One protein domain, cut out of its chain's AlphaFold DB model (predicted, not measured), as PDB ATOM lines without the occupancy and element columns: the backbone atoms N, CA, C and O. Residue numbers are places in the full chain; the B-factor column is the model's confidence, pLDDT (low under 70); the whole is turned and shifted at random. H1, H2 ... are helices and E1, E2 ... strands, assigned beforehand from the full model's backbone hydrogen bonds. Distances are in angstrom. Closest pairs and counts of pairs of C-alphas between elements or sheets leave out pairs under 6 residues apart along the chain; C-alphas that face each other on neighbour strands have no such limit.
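What this domain is: This is residues 185 to 278, 294 to 305 and 426 to 434 of the 456 residues of an uncharacterized protein of Echinococcus granulosus (UniProt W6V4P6). A strongly twisted, curled sheet of five strands makes one end of an elongated model, and the helical hairpin H1 and H2 makes the other, H1 beside the sheet and H2 beyond it. Short H3 follows E4 at the far end, and H4 only grazes the sheet. The printed part has 115 residues, with four named helices and five named strands, mixed, in the order H1 H2 E1 E2 E3 E4 H3 E5 H4; the antiparallel sheet runs E1 E5 E4 E3 E2. It is only just compact, close to loose: radius of gyration of the C-alphas 15.9 A, spans 50 by 31 by 24 A.

How they stand to each other: Begin with H1, residues 185 to 193, and H2, residues 196 to 207; they touch, closest at the C-alphas of Tyr 187 and Thr 199, 5.8 A apart, at a shallow tilt of 17 degrees, opposite ways. Next look at E2, residues 237 to 241, E3, residues 245 to 250, and E4, residues 267 to 273, a meander, each strand the antiparallel neighbour of the one before; N 239 and O 247 are 2.8 A apart, N 268 and O 246 2.8 A. E5, residues 295 to 301, pairs with E4, N 272 to O 297 at 2.7 A, and with E1, residues 222 to 227, N 224 to O 298 at 2.8 A. H1 is on the sheet, its closest C-alphas to E3 being Asp 192 and Lys 245, 6.6 A; H2 is not on it. In H1 and H2 every O i to N i+4 pair is within hydrogen-bond range; H3, residues 274 to 278, has 0 of 1, and 1 of 2 O i to N i+3 pairs.

Where its parts are: Find C-alpha 185 at (184.137, 151.882, 175.761), where H1 begins; H2 spans 16.7 A, E4 17.7 A and E5 19.6 A. H4, residues 431 to 434, ends at (198.166, 145.356, 168.062).

The domain as a whole: The farthest C-alphas, Arg 208 and Pro 230, are 50.6 A apart. The cuts leave gaps of 15.4 A from C-alpha 278 to 294 and 32.8 A from 305 to 426. H2 to E1 and E3 to E4 are long links. Confidence is under 70 at residues 209, 272 to 278, 294 and 426 to 434.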
ATOM      1  N   GLN A 185     183.193 152.810 175.149       72.81
ATOM      2  CA  GLN A 185     184.137 151.882 175.761       72.81
ATOM      3  C   GLN A 185     183.482 150.645 176.398       72.81
ATOM      4  O   GLN A 185     183.976 149.542 176.191       72.81
ATOM      5  N   ALA A 186     182.388 150.784 177.155       78.31
ATOM      6  CA  ALA A 186     181.753 149.652 177.835       78.31
ATOM      7  C   ALA A 186     181.158 148.659 176.825       78.31
ATOM      8  O   ALA A 186     181.307 147.446 176.971       78.31
ATOM      9  N   TYR A 187     180.564 149.180 175.747       78.31
ATOM     10  CA  TYR A 187     180.103 148.380 174.614       78.31
ATOM     11  C   TYR A 187     181.261 147.685 173.894       78.31
ATOM     12  O   TYR A 187     181.155 146.500 173.575       78.31
ATOM     13  N   LYS A 188     182.384 148.384 173.678       77.19
ATOM     14  CA  LYS A 188     183.595 147.776 173.105       77.19
ATOM     15  C   LYS A 188     184.113 146.645 173.993       77.19
ATOM     16  O   LYS A 188     184.356 145.559 173.483       77.19
ATOM     17  N   TYR A 189     184.234 146.879 175.296       85.12
ATOM     18  CA  TYR A 189     184.685 145.876 176.256       85.12
ATOM     19  C   TYR A 189     183.779 144.635 176.228       85.12
ATOM     20  O   TYR A 189     184.262 143.508 176.126       85.12
ATOM     21  N   CYS A 190     182.455 144.834 176.221       85.38
ATOM     22  CA  CYS A 190     181.498 143.735 176.100       85.38
ATOM     23  C   CYS A 190     181.657 142.974 174.783       85.38
ATOM     24  O   CYS A 190     181.660 141.745 174.782       85.38
ATOM     25  N   ARG A 191     181.819 143.683 173.664       83.69
ATOM     26  CA  ARG A 191     182.038 143.075 172.350       83.69
ATOM     27  C   ARG A 191     183.332 142.264 172.309       83.69
ATOM     28  O   ARG A 191     183.308 141.138 171.825       83.69
ATOM     29  N   ASP A 192     184.426 142.815 172.825       83.56
ATOM     30  CA  ASP A 192     185.746 142.181 172.822       83.56
ATOM     31  C   ASP A 192     185.767 140.916 173.717       83.56
ATOM     32  O   ASP A 192     186.469 139.958 173.399       83.56
ATOM     33  N   LEU A 193     184.930 140.849 174.764       84.12
ATOM     34  CA  LEU A 193     184.679 139.628 175.552       84.12
ATOM     35  C   LEU A 193     183.595 138.693 174.977       84.12
ATOM     36  O   LEU A 193     183.397 137.590 175.490       84.12
ATOM     37  N   GLY A 194     182.857 139.106 173.943       82.62
ATOM     38  CA  GLY A 194     181.729 138.344 173.392       82.62
ATOM     39  C   GLY A 194     180.474 138.325 174.280       82.62
ATOM     40  O   GLY A 194     179.685 137.379 174.228       82.62
ATOM     41  N   LEU A 195     180.276 139.358 175.099       82.31
ATOM     42  CA  LEU A 195     179.164 139.539 176.037       82.31
ATOM     43  C   LEU A 195     177.950 140.200 175.362       82.31
ATOM     44  O   LEU A 195     177.612 141.360 175.620       82.31
ATOM     45  N   VAL A 196     177.276 139.457 174.483       80.06
ATOM     46  CA  VAL A 196     176.097 139.957 173.746       80.06
ATOM     47  C   VAL A 196     174.972 140.381 174.701       80.06
ATOM     48  O   VAL A 196     174.403 141.461 174.549       80.06
ATOM     49  N   ASP A 197     174.710 139.585 175.741       79.38
ATOM     50  CA  ASP A 197     173.663 139.884 176.723       79.38
ATOM     51  C   ASP A 197     173.977 141.132 177.565       79.38
ATOM     52  O   ASP A 197     173.070 141.898 177.888       79.38
ATOM     53  N   GLU A 198     175.253 141.389 177.890       81.88
ATOM     54  CA  GLU A 198     175.641 142.615 178.608       81.88
ATOM     55  C   GLU A 198     175.473 143.849 177.739       81.88
ATOM     56  O   GLU A 198     175.006 144.877 178.213       81.88
ATOM     57  N   THR A 199     175.787 143.728 176.450       80.06
ATOM     58  CA  THR A 199     175.586 144.808 175.480       80.06
ATOM     59  C   THR A 199     174.102 145.189 175.436       80.06
ATOM     60  O   THR A 199     173.763 146.368 175.512       80.06
ATOM     61  N   ALA A 200     173.202 144.200 175.406       79.62
ATOM     62  CA  ALA A 200     171.762 144.438 175.477       79.62
ATOM     63  C   ALA A 200     171.328 145.055 176.822       79.62
ATOM     64  O   ALA A 200     170.499 145.965 176.832       79.62
ATOM     65  N   ARG A 201     171.890 144.607 177.956       80.06
ATOM     66  CA  ARG A 201     171.607 145.186 179.285       80.06
ATOM     67  C   ARG A 201     172.034 146.649 179.381       80.06
ATOM     68  O   ARG A 201     171.238 147.465 179.844       80.06
ATOM     69  N   LEU A 202     173.242 146.977 178.923       77.56
ATOM     70  CA  LEU A 202     173.753 148.348 178.854       77.56
ATOM     71  C   LEU A 202     172.837 149.224 177.991       77.56
ATOM     72  O   LEU A 202     172.406 150.283 178.440       77.56
ATOM     73  N   PHE A 203     172.448 148.727 176.815       77.31
ATOM     74  CA  PHE A 203     171.566 149.440 175.893       77.31
ATOM     75  C   PHE A 203     170.174 149.696 176.469       77.31
ATOM     76  O   PHE A 203     169.651 150.806 176.390       77.31
ATOM     77  N   ILE A 204     169.569 148.695 177.114       76.56
ATOM     78  CA  ILE A 204     168.278 148.862 177.790       76.56
ATOM     79  C   ILE A 204     168.394 149.867 178.941       76.56
ATOM     80  O   ILE A 204     167.483 150.671 179.137       76.56
ATOM     81  N   ALA A 205     169.485 149.820 179.709       73.62
ATOM     82  CA  ALA A 205     169.715 150.751 180.806       73.62
ATOM     83  C   ALA A 205     169.845 152.194 180.291       73.62
ATOM     84  O   ALA A 205     169.227 153.095 180.858       73.62
ATOM     85  N   GLU A 206     170.552 152.386 179.177       71.31
ATOM     86  CA  GLU A 206     170.699 153.669 178.491       71.31
ATOM     87  C   GLU A 206     169.357 154.200 177.964       71.31
ATOM     88  O   GLU A 206     168.989 155.330 178.284       71.31
ATOM     89  N   LEU A 207     168.567 153.366 177.271       71.94
ATOM     90  CA  LEU A 207     167.216 153.718 176.804       71.94
ATOM     91  C   LEU A 207     166.270 154.109 177.946       71.94
ATOM     92  O   LEU A 207     165.383 154.942 177.770       71.94
ATOM     93  N   ARG A 208     166.419 153.471 179.110       72.69
ATOM     94  CA  ARG A 208     165.586 153.722 180.294       72.69
ATOM     95  C   ARG A 208     166.118 154.846 181.176       72.69
ATOM     96  O   ARG A 208     165.483 155.147 182.185       72.69
ATOM     97  N   HIS A 209     167.257 155.444 180.828       68.75
ATOM     98  CA  HIS A 209     167.966 156.411 181.667       68.75
ATOM     99  C   HIS A 209     168.196 155.892 183.099       68.75
ATOM    100  O   HIS A 209     168.056 156.613 184.088       68.75
ATOM    101  N   THR A 210     168.530 154.607 183.210       72.19
ATOM    102  CA  THR A 210     168.852 153.925 184.468       72.19
ATOM    103  C   THR A 210     170.317 153.525 184.489       72.19
ATOM    104  O   THR A 210     170.901 153.240 183.448       72.19
ATOM    105  N   PHE A 211     170.915 153.462 185.676       72.06
ATOM    106  CA  PHE A 211     172.284 152.978 185.809       72.06
ATOM    107  C   PHE A 211     172.339 151.462 185.542       72.06
ATOM    108  O   PHE A 211     171.511 150.740 186.112       72.06
ATOM    109  N   PRO A 212     173.254 150.965 184.688       73.50
ATOM    110  CA  PRO A 212     173.308 149.544 184.385       73.50
ATOM    111  C   PRO A 212     173.746 148.730 185.606       73.50
ATOM    112  O   PRO A 212     174.639 149.125 186.353       73.50
ATOM    113  N   GLU A 213     173.123 147.571 185.800       74.81
ATOM    114  CA  GLU A 213     173.448 146.666 186.904       74.81
ATOM    115  C   GLU A 213     174.878 146.120 186.770       74.81
ATOM    116  O   GLU A 213     175.250 145.574 185.729       74.81
ATOM    117  N   GLY A 214     175.674 146.257 187.834       76.06
ATOM    118  CA  GLY A 214     177.069 145.810 187.881       76.06
ATOM    119  C   GLY A 214     178.059 146.679 187.098       76.06
ATOM    120  O   GLY A 214     179.251 146.391 187.135       76.06
ATOM    121  N   TYR A 215     177.599 147.731 186.411       82.69
ATOM    122  CA  TYR A 215     178.477 148.689 185.741       82.69
ATOM    123  C   TYR A 215     179.111 149.645 186.753       82.69
ATOM    124  O   TYR A 215     178.469 150.092 187.699       82.69
ATOM    125  N   VAL A 216     180.371 149.998 186.542       82.44
ATOM    126  CA  VAL A 216     181.101 151.001 187.311       82.44
ATOM    127  C   VAL A 216     181.762 151.937 186.314       82.44
ATOM    128  O   VAL A 216     182.436 151.490 185.388       82.44
ATOM    129  N   GLU A 217     181.579 153.245 186.493       79.94
ATOM    130  CA  GLU A 217     182.267 154.219 185.652       79.94
ATOM    131  C   GLU A 217     183.770 154.194 185.957       79.94
ATOM    132  O   GLU A 217     184.201 154.321 187.108       79.94
ATOM    133  N   ARG A 218     184.572 153.990 184.912       79.88
ATOM    134  CA  ARG A 218     186.033 153.886 184.968       79.88
ATOM    135  C   ARG A 218     186.635 154.723 183.827       79.88
ATOM    136  O   ARG A 218     185.918 155.057 182.881       79.88
ATOM    137  N   PRO A 219     187.927 155.088 183.899       80.12
ATOM    138  CA  PRO A 219     188.611 155.761 182.797       80.12
ATOM    139  C   PRO A 219     188.514 154.978 181.481       80.12
ATOM    140  O   PRO A 219     188.457 153.748 181.494       80.12
ATOM    141  N   ALA A 220     188.547 155.697 180.352       75.75
ATOM    142  CA  ALA A 220     188.500 155.112 179.007       75.75
ATOM    143  C   ALA A 220     189.655 154.140 178.736       75.75
ATOM    144  O   ALA A 220     189.480 153.071 178.151       75.75
ATOM    145  N   TRP A 221     190.834 154.541 179.189       81.75
ATOM    146  CA  TRP A 221     192.077 153.798 179.161       81.75
ATOM    147  C   TRP A 221     193.008 154.404 180.218       81.75
ATOM    148  O   TRP A 221     192.772 155.524 180.685       81.75
ATOM    149  N   GLN A 222     194.040 153.669 180.622       83.94
ATOM    150  CA  GLN A 222     195.111 154.186 181.475       83.94
ATOM    151  C   GLN A 222     196.429 153.457 181.214       83.94
ATOM    152  O   GLN A 222     196.431 152.285 180.834       83.94
ATOM    153  N   HIS A 223     197.547 154.141 181.450       81.12
ATOM    154  CA  HIS A 223     198.859 153.502 181.478       81.12
ATOM    155  C   HIS A 223     199.216 153.061 182.897       81.12
ATOM    156  O   HIS A 223     199.105 153.843 183.840       81.12
ATOM    157  N   VAL A 224     199.700 151.830 183.038       85.25
ATOM    158  CA  VAL A 224     200.136 151.257 184.314       85.25
ATOM    159  C   VAL A 224     201.579 150.795 184.181       85.25
ATOM    160  O   VAL A 224     201.905 149.980 183.322       85.25
ATOM    161  N   THR A 225     202.456 151.316 185.034       85.88
ATOM    162  CA  THR A 225     203.850 150.869 185.111       85.88
ATOM    163  C   THR A 225     203.941 149.631 185.990       85.88
ATOM    164  O   THR A 225     203.534 149.660 187.154       85.88
ATOM    165  N   LEU A 226     204.496 148.550 185.450       84.62
ATOM    166  CA  LEU A 226     204.689 147.294 186.157       84.62
ATOM    167  C   LEU A 226     206.174 147.090 186.440       84.62
ATOM    168  O   LEU A 226     206.978 147.011 185.517       84.62
ATOM    169  N   ASN A 227     206.512 146.994 187.726       85.75
ATOM    170  CA  ASN A 227     207.868 146.729 188.200       85.75
ATOM    171  C   ASN A 227     207.867 145.405 188.965       85.75
ATOM    172  O   ASN A 227     207.460 145.367 190.133       85.75
ATOM    173  N   PHE A 228     208.290 144.323 188.320       82.00
ATOM    174  CA  PHE A 228     208.271 142.992 188.924       82.00
ATOM    175  C   PHE A 228     209.516 142.720 189.763       82.00
ATOM    176  O   PHE A 228     210.618 143.214 189.507       82.00
ATOM    177  N   ARG A 229     209.343 141.860 190.761       84.00
ATOM    178  CA  ARG A 229     210.462 141.178 191.401       84.00
ATOM    179  C   ARG A 229     211.138 140.245 190.385       84.00
ATOM    180  O   ARG A 229     210.497 139.760 189.453       84.00
ATOM    181  N   PRO A 230     212.439 139.964 190.541       78.94
ATOM    182  CA  PRO A 230     213.124 139.051 189.636       78.94
ATOM    183  C   PRO A 230     212.439 137.677 189.579       78.94
ATOM    184  O   PRO A 230     212.175 137.078 190.621       78.94
ATOM    185  N   ASN A 231     212.221 137.166 188.364       74.88
ATOM    186  CA  ASN A 231     211.654 135.839 188.076       74.88
ATOM    187  C   ASN A 231     210.196 135.616 188.528       74.88
ATOM    188  O   ASN A 231     209.807 134.471 188.734       74.88
ATOM    189  N   THR A 232     209.383 136.666 188.683       82.62
ATOM    190  CA  THR A 232     207.965 136.529 189.085       82.62
ATOM    191  C   THR A 232     206.955 136.904 187.995       82.62
ATOM    192  O   THR A 232     205.749 136.900 188.239       82.62
ATOM    193  N   LEU A 233     207.425 137.194 186.776       75.38
ATOM    194  CA  LEU A 233     206.595 137.627 185.643       75.38
ATOM    195  C   LEU A 233     205.499 136.614 185.260       75.38
ATOM    196  O   LEU A 233     204.418 137.003 184.821       75.38
ATOM    197  N   GLU A 234     205.753 135.320 185.469       78.12
ATOM    198  CA  GLU A 234     204.821 134.228 185.149       78.12
ATOM    199  C   GLU A 234     203.496 134.288 185.926       78.12
ATOM    200  O   GLU A 234     202.503 133.696 185.506       78.12
ATOM    201  N   HIS A 235     203.455 135.027 187.038       83.00
ATOM    202  CA  HIS A 235     202.260 135.164 187.865       83.00
ATOM    203  C   HIS A 235     201.283 136.245 187.371       83.00
ATOM    204  O   HIS A 235     200.202 136.396 187.951       83.00
ATOM    205  N   LEU A 236     201.629 136.979 186.306       86.44
ATOM    206  CA  LEU A 236     200.673 137.763 185.527       86.44
ATOM    207  C   LEU A 236     200.197 136.927 184.332       86.44
ATOM    208  O   LEU A 236     200.930 136.697 183.369       86.44
ATOM    209  N   MET A 237     198.945 136.483 184.398       88.75
ATOM    210  CA  MET A 237     198.320 135.634 183.388       88.75
ATOM    211  C   MET A 237     197.277 136.415 182.597       88.75
ATOM    212  O   MET A 237     196.321 136.962 183.159       88.75
ATOM    213  N   LEU A 238     197.418 136.399 181.273       88.50
ATOM    214  CA  LEU A 238     196.475 137.005 180.341       88.50
ATOM    215  C   LEU A 238     195.690 135.914 179.617       88.50
ATOM    216  O   LEU A 238     196.263 134.924 179.172       88.50
ATOM    217  N   ARG A 239     194.384 136.091 179.451       89.88
ATOM    218  CA  ARG A 239     193.584 135.253 178.561       89.88
ATOM    219  C   ARG A 239     193.440 135.936 177.213       89.88
ATOM    220  O   ARG A 239     192.890 137.030 177.133       89.88
ATOM    221  N   ALA A 240     193.913 135.259 176.176       85.94
ATOM    222  CA  ALA A 240     193.758 135.646 174.786       85.94
ATOM    223  C   ALA A 240     192.409 135.144 174.248       85.94
ATOM    224  O   ALA A 240     192.170 133.933 174.168       85.94
ATOM    225  N   PHE A 241     191.539 136.083 173.896       85.12
ATOM    226  CA  PHE A 241     190.281 135.879 173.183       85.12
ATOM    227  C   PHE A 241     190.486 136.096 171.670       85.12
ATOM    228  O   PHE A 241     191.500 136.668 171.264       85.12
ATOM    229  N   PRO A 242     189.548 135.642 170.814       78.62
ATOM    230  CA  PRO A 242     189.640 135.842 169.366       78.62
ATOM    231  C   PRO A 242     189.852 137.311 168.966       78.62
ATOM    232  O   PRO A 242     189.246 138.207 169.550       78.62
ATOM    233  N   GLY A 243     190.670 137.546 167.932       72.31
ATOM    234  CA  GLY A 243     191.009 138.895 167.460       72.31
ATOM    235  C   GLY A 243     192.025 139.618 168.347       72.31
ATOM    236  O   GLY A 243     191.892 140.825 168.545       72.31
ATOM    237  N   ASP A 244     192.968 138.857 168.918       72.69
ATOM    238  CA  ASP A 244     194.103 139.341 169.710       72.69
ATOM    239  C   ASP A 244     193.695 140.280 170.853       72.69
ATOM    240  O   ASP A 244     194.305 141.322 171.102       72.69
ATOM    241  N   LYS A 245     192.620 139.903 171.562       82.75
ATOM    242  CA  LYS A 245     192.138 140.610 172.755       82.75
ATOM    243  C   LYS A 245     192.659 139.915 174.005       82.75
ATOM    244  O   LYS A 245     192.381 138.735 174.216       82.75
ATOM    245  N   TYR A 246     193.367 140.648 174.855       84.62
ATOM    246  CA  TYR A 246     194.008 140.099 176.046       84.62
ATOM    247  C   TYR A 246     193.369 140.668 177.306       84.62
ATOM    248  O   TYR A 246     193.245 141.880 177.444       84.62
ATOM    249  N   PHE A 247     192.986 139.798 178.239       92.00
ATOM    250  CA  PHE A 247     192.378 140.199 179.509       92.00
ATOM    251  C   PHE A 247     193.131 139.593 180.683       92.00
ATOM    252  O   PHE A 247     193.503 138.421 180.643       92.00
ATOM    253  N   VAL A 248     193.323 140.358 181.752       93.56
ATOM    254  CA  VAL A 248     193.938 139.853 182.982       93.56
ATOM    255  C   VAL A 248     193.033 138.784 183.591       93.56
ATOM    256  O   VAL A 248     191.891 139.054 183.957       93.56
ATOM    257  N   CYS A 249     193.546 137.561 183.710       93.88
ATOM    258  CA  CYS A 249     192.825 136.429 184.299       93.88
ATOM    259  C   CYS A 249     193.514 135.856 185.548       93.88
ATOM    260  O   CYS A 249     192.908 135.079 186.281       93.88
ATOM    261  N   GLY A 250     194.748 136.278 185.828       92.06
ATOM    262  CA  GLY A 250     195.457 135.979 187.066       92.06
ATOM    263  C   GLY A 250     196.527 137.025 187.346       92.06
ATOM    264  O   GLY A 250     197.201 137.490 186.430       92.06
ATOM    265  N   ILE A 251     196.649 137.411 188.612       92.38
ATOM    266  CA  ILE A 251     197.612 138.403 189.088       92.38
ATOM    267  C   ILE A 251     197.978 138.090 190.539       92.38
ATOM    268  O   ILE A 251     197.108 137.743 191.340       92.38
ATOM    269  N   ARG A 252     199.260 138.227 190.890       91.50
ATOM    270  CA  ARG A 252     199.754 138.134 192.270       91.50
ATOM    271  C   ARG A 252     200.429 139.441 192.674       91.50
ATOM    272  O   ARG A 252     201.573 139.705 192.330       91.50
ATOM    273  N   TYR A 253     199.725 140.259 193.452       91.31
ATOM    274  CA  TYR A 253     200.191 141.601 193.831       91.31
ATOM    275  C   TYR A 253     201.501 141.622 194.636       91.31
ATOM    276  O   TYR A 253     202.252 142.591 194.575       91.31
ATOM    277  N   GLN A 254     201.813 140.543 195.357       89.56
ATOM    278  CA  GLN A 254     203.059 140.409 196.123       89.56
ATOM    279  C   GLN A 254     204.329 140.364 195.255       89.56
ATOM    280  O   GLN A 254     205.432 140.546 195.774       89.56
ATOM    281  N   ASP A 255     204.176 140.109 193.955       88.88
ATOM    282  CA  ASP A 255     205.278 139.958 193.008       88.88
ATOM    283  C   ASP A 255     205.732 141.280 192.393       88.88
ATOM    284  O   ASP A 255     206.751 141.312 191.704       88.88
ATOM    285  N   PHE A 256     205.021 142.370 192.680       87.94
ATOM    286  CA  PHE A 256     205.403 143.715 192.279       87.94
ATOM    287  C   PHE A 256     206.240 144.387 193.376       87.94
ATOM    288  O   PHE A 256     206.047 144.178 194.578       87.94
ATOM    289  N   ASN A 257     207.196 145.217 192.963       85.50
ATOM    290  CA  ASN A 257     207.988 146.047 193.876       85.50
ATOM    291  C   ASN A 257     207.192 147.243 194.407       85.50
ATOM    292  O   ASN A 257     207.487 147.763 195.482       85.50
ATOM    293  N   THR A 258     206.185 147.675 193.651       84.44
ATOM    294  CA  THR A 258     205.312 148.806 193.961       84.44
ATOM    295  C   THR A 258     203.851 148.389 193.799       84.44
ATOM    296  O   THR A 258     203.573 147.540 192.954       84.44
ATOM    297  N   PRO A 259     202.906 148.974 194.557       85.31
ATOM    298  CA  PRO A 259     201.481 148.776 194.304       85.31
ATOM    299  C   PRO A 259     201.128 149.129 192.853       85.31
ATOM    300  O   PRO A 259     201.596 150.146 192.341       85.31
ATOM    301  N   VAL A 260     200.310 148.297 192.207       88.06
ATOM    302  CA  VAL A 260     199.882 148.466 190.810       88.06
ATOM    303  C   VAL A 260     198.358 148.533 190.730       88.06
ATOM    304  O   VAL A 260     197.671 147.749 191.380       88.06
ATOM    305  N   ASP A 261     197.831 149.460 189.930       89.88
ATOM    306  CA  ASP A 261     196.393 149.582 189.636       89.88
ATOM    307  C   ASP A 261     196.044 148.750 188.389       89.88
ATOM    308  O   ASP A 261     195.617 149.267 187.357       89.88
ATOM    309  N   LEU A 262     196.331 147.449 188.479       92.19
ATOM    310  CA  LEU A 262     196.007 146.429 187.484       92.19
ATOM    311  C   LEU A 262     195.141 145.366 188.155       92.19
ATOM    312  O   LEU A 262     195.516 144.846 189.205       92.19
ATOM    313  N   HIS A 263     194.009 145.024 187.556       95.31
ATOM    314  CA  HIS A 263     192.990 144.197 188.189       95.31
ATOM    315  C   HIS A 263     192.501 143.057 187.303       95.31
ATOM    316  O   HIS A 263     192.687 143.044 186.086       95.31
ATOM    317  N   PHE A 264     191.848 142.077 187.930       96.00
ATOM    318  CA  PHE A 264     191.187 140.999 187.202       96.00
ATOM    319  C   PHE A 264     190.138 141.553 186.228       96.00
ATOM    320  O   PHE A 264     189.289 142.368 186.592       96.00
ATOM    321  N   GLY A 265     190.175 141.067 184.989       94.44
ATOM    322  CA  GLY A 265     189.280 141.483 183.918       94.44
ATOM    323  C   GLY A 265     189.711 142.747 183.179       94.44
ATOM    324  O   GLY A 265     189.068 143.075 182.183       94.44
ATOM    325  N   ASP A 266     190.775 143.441 183.581       93.56
ATOM    326  CA  ASP A 266     191.294 144.559 182.787       93.56
ATOM    327  C   ASP A 266     191.763 144.060 181.416       93.56
ATOM    328  O   ASP A 266     192.403 143.010 181.304       93.56
ATOM    329  N   GLN A 267     191.425 144.798 180.359       89.50
ATOM    330  CA  GLN A 267     191.881 144.484 179.009       89.50
ATOM    331  C   GLN A 267     193.251 145.121 178.796       89.50
ATOM    332  O   GLN A 267     193.391 146.334 178.930       89.50
ATOM    333  N   VAL A 268     194.243 144.321 178.426       84.25
ATOM    334  CA  VAL A 268     195.559 144.809 178.014       84.25
ATOM    335  C   VAL A 268     195.490 145.127 176.527       84.25
ATOM    336  O   VAL A 268     195.144 144.258 175.726       84.25
ATOM    337  N   VAL A 269     195.768 146.381 176.177       78.44
ATOM    338  CA  VAL A 269     195.724 146.899 174.800       78.44
ATOM    339  C   VAL A 269     197.118 147.091 174.230       78.44
ATOM    340  O   VAL A 269     197.287 147.010 173.024       78.44
ATOM    341  N   GLU A 270     198.114 147.352 175.067       72.38
ATOM    342  CA  GLU A 270     199.497 147.484 174.619       72.38
ATOM    343  C   GLU A 270     200.443 147.190 175.780       72.38
ATOM    344  O   GLU A 270     200.114 147.454 176.940       72.38
ATOM    345  N   ILE A 271     201.623 146.658 175.470       73.31
ATOM    346  CA  ILE A 271     202.719 146.477 176.418       73.31
ATOM    347  C   ILE A 271     203.946 147.151 175.808       73.31
ATOM    348  O   ILE A 271     204.461 146.725 174.780       73.31
ATOM    349  N   MET A 272     204.406 148.208 176.459       66.88
ATOM    350  CA  MET A 272     205.538 149.023 176.056       66.88
ATOM    351  C   MET A 272     206.745 148.703 176.947       66.88
ATOM    352  O   MET A 272     206.682 148.870 178.172       66.88
ATOM    353  N   PRO A 273     207.874 148.273 176.373       62.97
ATOM    354  CA  PRO A 273     209.100 148.114 177.134       62.97
ATOM    355  C   PRO A 273     209.640 149.474 177.608       62.97
ATOM    356  O   PRO A 273     209.800 150.396 176.810       62.97
ATOM    357  N   THR A 274     209.996 149.616 178.891       58.25
ATOM    358  CA  THR A 274     210.475 150.909 179.435       58.25
ATOM    359  C   THR A 274     211.837 151.351 178.888       58.25
ATOM    360  O   THR A 274     212.187 152.520 179.007       58.25
ATOM    361  N   TRP A 275     212.596 150.462 178.240       51.28
ATOM    362  CA  TRP A 275     213.861 150.803 177.571       51.28
ATOM    363  C   TRP A 275     213.668 151.628 176.289       51.28
ATOM    364  O   TRP A 275     214.615 152.259 175.826       51.28
ATOM    365  N   ILE A 276     212.449 151.682 175.741       43.91
ATOM    366  CA  ILE A 276     212.129 152.492 174.556       43.91
ATOM    367  C   ILE A 276     211.921 153.978 174.921       43.91
ATOM    368  O   ILE A 276     212.186 154.852 174.097       43.91
ATOM    369  N   GLN A 277     211.550 154.299 176.168       40.72
ATOM    370  CA  GLN A 277     211.350 155.690 176.618       40.72
ATOM    371  C   GLN A 277     212.656 156.435 176.945       40.72
ATOM    372  O   GLN A 277     212.716 157.653 176.793       40.72
ATOM    373  N   GLU A 278     213.731 155.735 177.332       39.19
ATOM    374  CA  GLU A 278     215.034 156.375 177.605       39.19
ATOM    375  C   GLU A 278     215.723 156.912 176.333       39.19
ATOM    376  O   GLU A 278     216.693 157.662 176.429       39.19
ATOM    377  N   ASP A 294     212.063 143.048 185.638       66.75
ATOM    378  CA  ASP A 294     211.152 143.199 184.505       66.75
ATOM    379  C   ASP A 294     210.315 144.451 184.722       66.75
ATOM    380  O   ASP A 294     209.420 144.475 185.572       66.75
ATOM    381  N   ASN A 295     210.642 145.486 183.952       73.62
ATOM    382  CA  ASN A 295     209.946 146.759 183.964       73.62
ATOM    383  C   ASN A 295     209.329 146.997 182.584       73.62
ATOM    384  O   ASN A 295     210.019 146.966 181.563       73.62
ATOM    385  N   PHE A 296     208.020 147.210 182.551       74.75
ATOM    386  CA  PHE A 296     207.297 147.578 181.339       74.75
ATOM    387  C   PHE A 296     206.052 148.389 181.698       74.75
ATOM    388  O   PHE A 296     205.505 148.280 182.797       74.75
ATOM    389  N   GLN A 297     205.616 149.239 180.778       79.44
ATOM    390  CA  GLN A 297     204.387 150.010 180.904       79.44
ATOM    391  C   GLN A 297     203.309 149.330 180.069       79.44
ATOM    392  O   GLN A 297     203.555 148.970 178.927       79.44
ATOM    393  N   ILE A 298     202.111 149.150 180.609       78.56
ATOM    394  CA  ILE A 298     200.984 148.599 179.854       78.56
ATOM    395  C   ILE A 298     199.906 149.656 179.669       78.56
ATOM    396  O   ILE A 298     199.619 150.415 180.593       78.56
ATOM    397  N   MET A 299     199.302 149.711 178.487       79.56
ATOM    398  CA  MET A 299     198.046 150.425 178.278       79.56
ATOM    399  C   MET A 299     196.901 149.452 178.523       79.56
ATOM    400  O   MET A 299     196.834 148.389 177.898       79.56
ATOM    401  N   ILE A 300     195.991 149.819 179.422       85.12
ATOM    402  CA  ILE A 300     194.823 149.008 179.748       85.12
ATOM    403  C   ILE A 300     193.523 149.767 179.534       85.12
ATOM    404  O   ILE A 300     193.462 150.986 179.687       85.12
ATOM    405  N   VAL A 301     192.465 149.017 179.245       84.81
ATOM    406  CA  VAL A 301     191.074 149.452 179.390       84.81
ATOM    407  C   VAL A 301     190.556 148.792 180.672       84.81
ATOM    408  O   VAL A 301     190.373 147.569 180.684       84.81
ATOM    409  N   PRO A 302     190.361 149.562 181.760       90.25
ATOM    410  CA  PRO A 302     189.894 149.012 183.027       90.25
ATOM    411  C   PRO A 302     188.545 148.311 182.879       90.25
ATOM    412  O   PRO A 302     187.673 148.788 182.145       90.25
ATOM    413  N   SER A 303     188.343 147.207 183.599       92.00
ATOM    414  CA  SER A 303     187.068 146.492 183.555       92.00
ATOM    415  C   SER A 303     185.931 147.377 184.086       92.00
ATOM    416  O   SER A 303     185.985 147.810 185.245       92.00
ATOM    417  N   PRO A 304     184.861 147.607 183.301       88.44
ATOM    418  CA  PRO A 304     183.692 148.358 183.753       88.44
ATOM    419  C   PRO A 304     182.795 147.540 184.695       88.44
ATOM    420  O   PRO A 304     181.777 148.048 185.146       88.44
ATOM    421  N   PHE A 305     183.141 146.280 184.980       91.00
ATOM    422  CA  PHE A 305     182.373 145.384 185.851       91.00
ATOM    423  C   PHE A 305     183.105 145.030 187.150       91.00
ATOM    424  O   PHE A 305     182.622 144.205 187.925       91.00
ATOM    425  N   ASP A 426     211.577 137.824 175.859       46.84
ATOM    426  CA  ASP A 426     212.257 137.813 174.552       46.84
ATOM    427  C   ASP A 426     211.298 137.660 173.358       46.84
ATOM    428  O   ASP A 426     211.726 137.342 172.249       46.84
ATOM    429  N   ALA A 427     209.989 137.825 173.564       41.16
ATOM    430  CA  ALA A 427     209.053 137.815 172.448       41.16
ATOM    431  C   ALA A 427     209.214 139.126 171.665       41.16
ATOM    432  O   ALA A 427     208.877 140.193 172.181       41.16
ATOM    433  N   GLU A 428     209.738 139.052 170.436       34.31
ATOM    434  CA  GLU A 428     209.674 140.162 169.483       34.31
ATOM    435  C   GLU A 428     208.223 140.652 169.427       34.31
ATOM    436  O   GLU A 428     207.299 139.903 169.099       34.31
ATOM    437  N   PHE A 429     208.017 141.894 169.862       41.81
ATOM    438  CA  PHE A 429     206.697 142.490 169.960       41.81
ATOM    439  C   PHE A 429     206.206 142.775 168.543       41.81
ATOM    440  O   PHE A 429     206.657 143.731 167.914       41.81
ATOM    441  N   ASP A 430     205.316 141.934 168.011       37.06
ATOM    442  CA  ASP A 430     204.696 142.200 166.716       37.06
ATOM    443  C   ASP A 430     203.712 143.364 166.861       37.06
ATOM    444  O   ASP A 430     202.531 143.189 167.167       37.06
ATOM    445  N   VAL A 431     204.226 144.575 166.655       35.19
ATOM    446  CA  VAL A 431     203.471 145.833 166.657       35.19
ATOM    447  C   VAL A 431     202.275 145.766 165.688       35.19
ATOM    448  O   VAL A 431     201.254 146.411 165.926       35.19
ATOM    449  N   ASN A 432     202.335 144.926 164.644       31.08
ATOM    450  CA  ASN A 432     201.248 144.778 163.673       31.08
ATOM    451  C   ASN A 432     200.057 143.973 164.208       31.08
ATOM    452  O   ASN A 432     198.943 144.188 163.746       31.08
ATOM    453  N   ALA A 433     200.244 143.093 165.197       41.03
ATOM    454  CA  ALA A 433     199.137 142.365 165.828       41.03
ATOM    455  C   ALA A 433     198.268 143.277 166.720       41.03
ATOM    456  O   ALA A 433     197.113 142.972 167.014       41.03
ATOM    457  N   TRP A 434     198.817 144.419 167.147       38.56
ATOM    458  CA  TRP A 434     198.166 145.356 168.062       38.56
ATOM    459  C   TRP A 434     197.639 146.623 167.373       38.56
ATOM    460  O   TRP A 434     196.781 147.304 167.934       38.56
TER     461      TRP A 434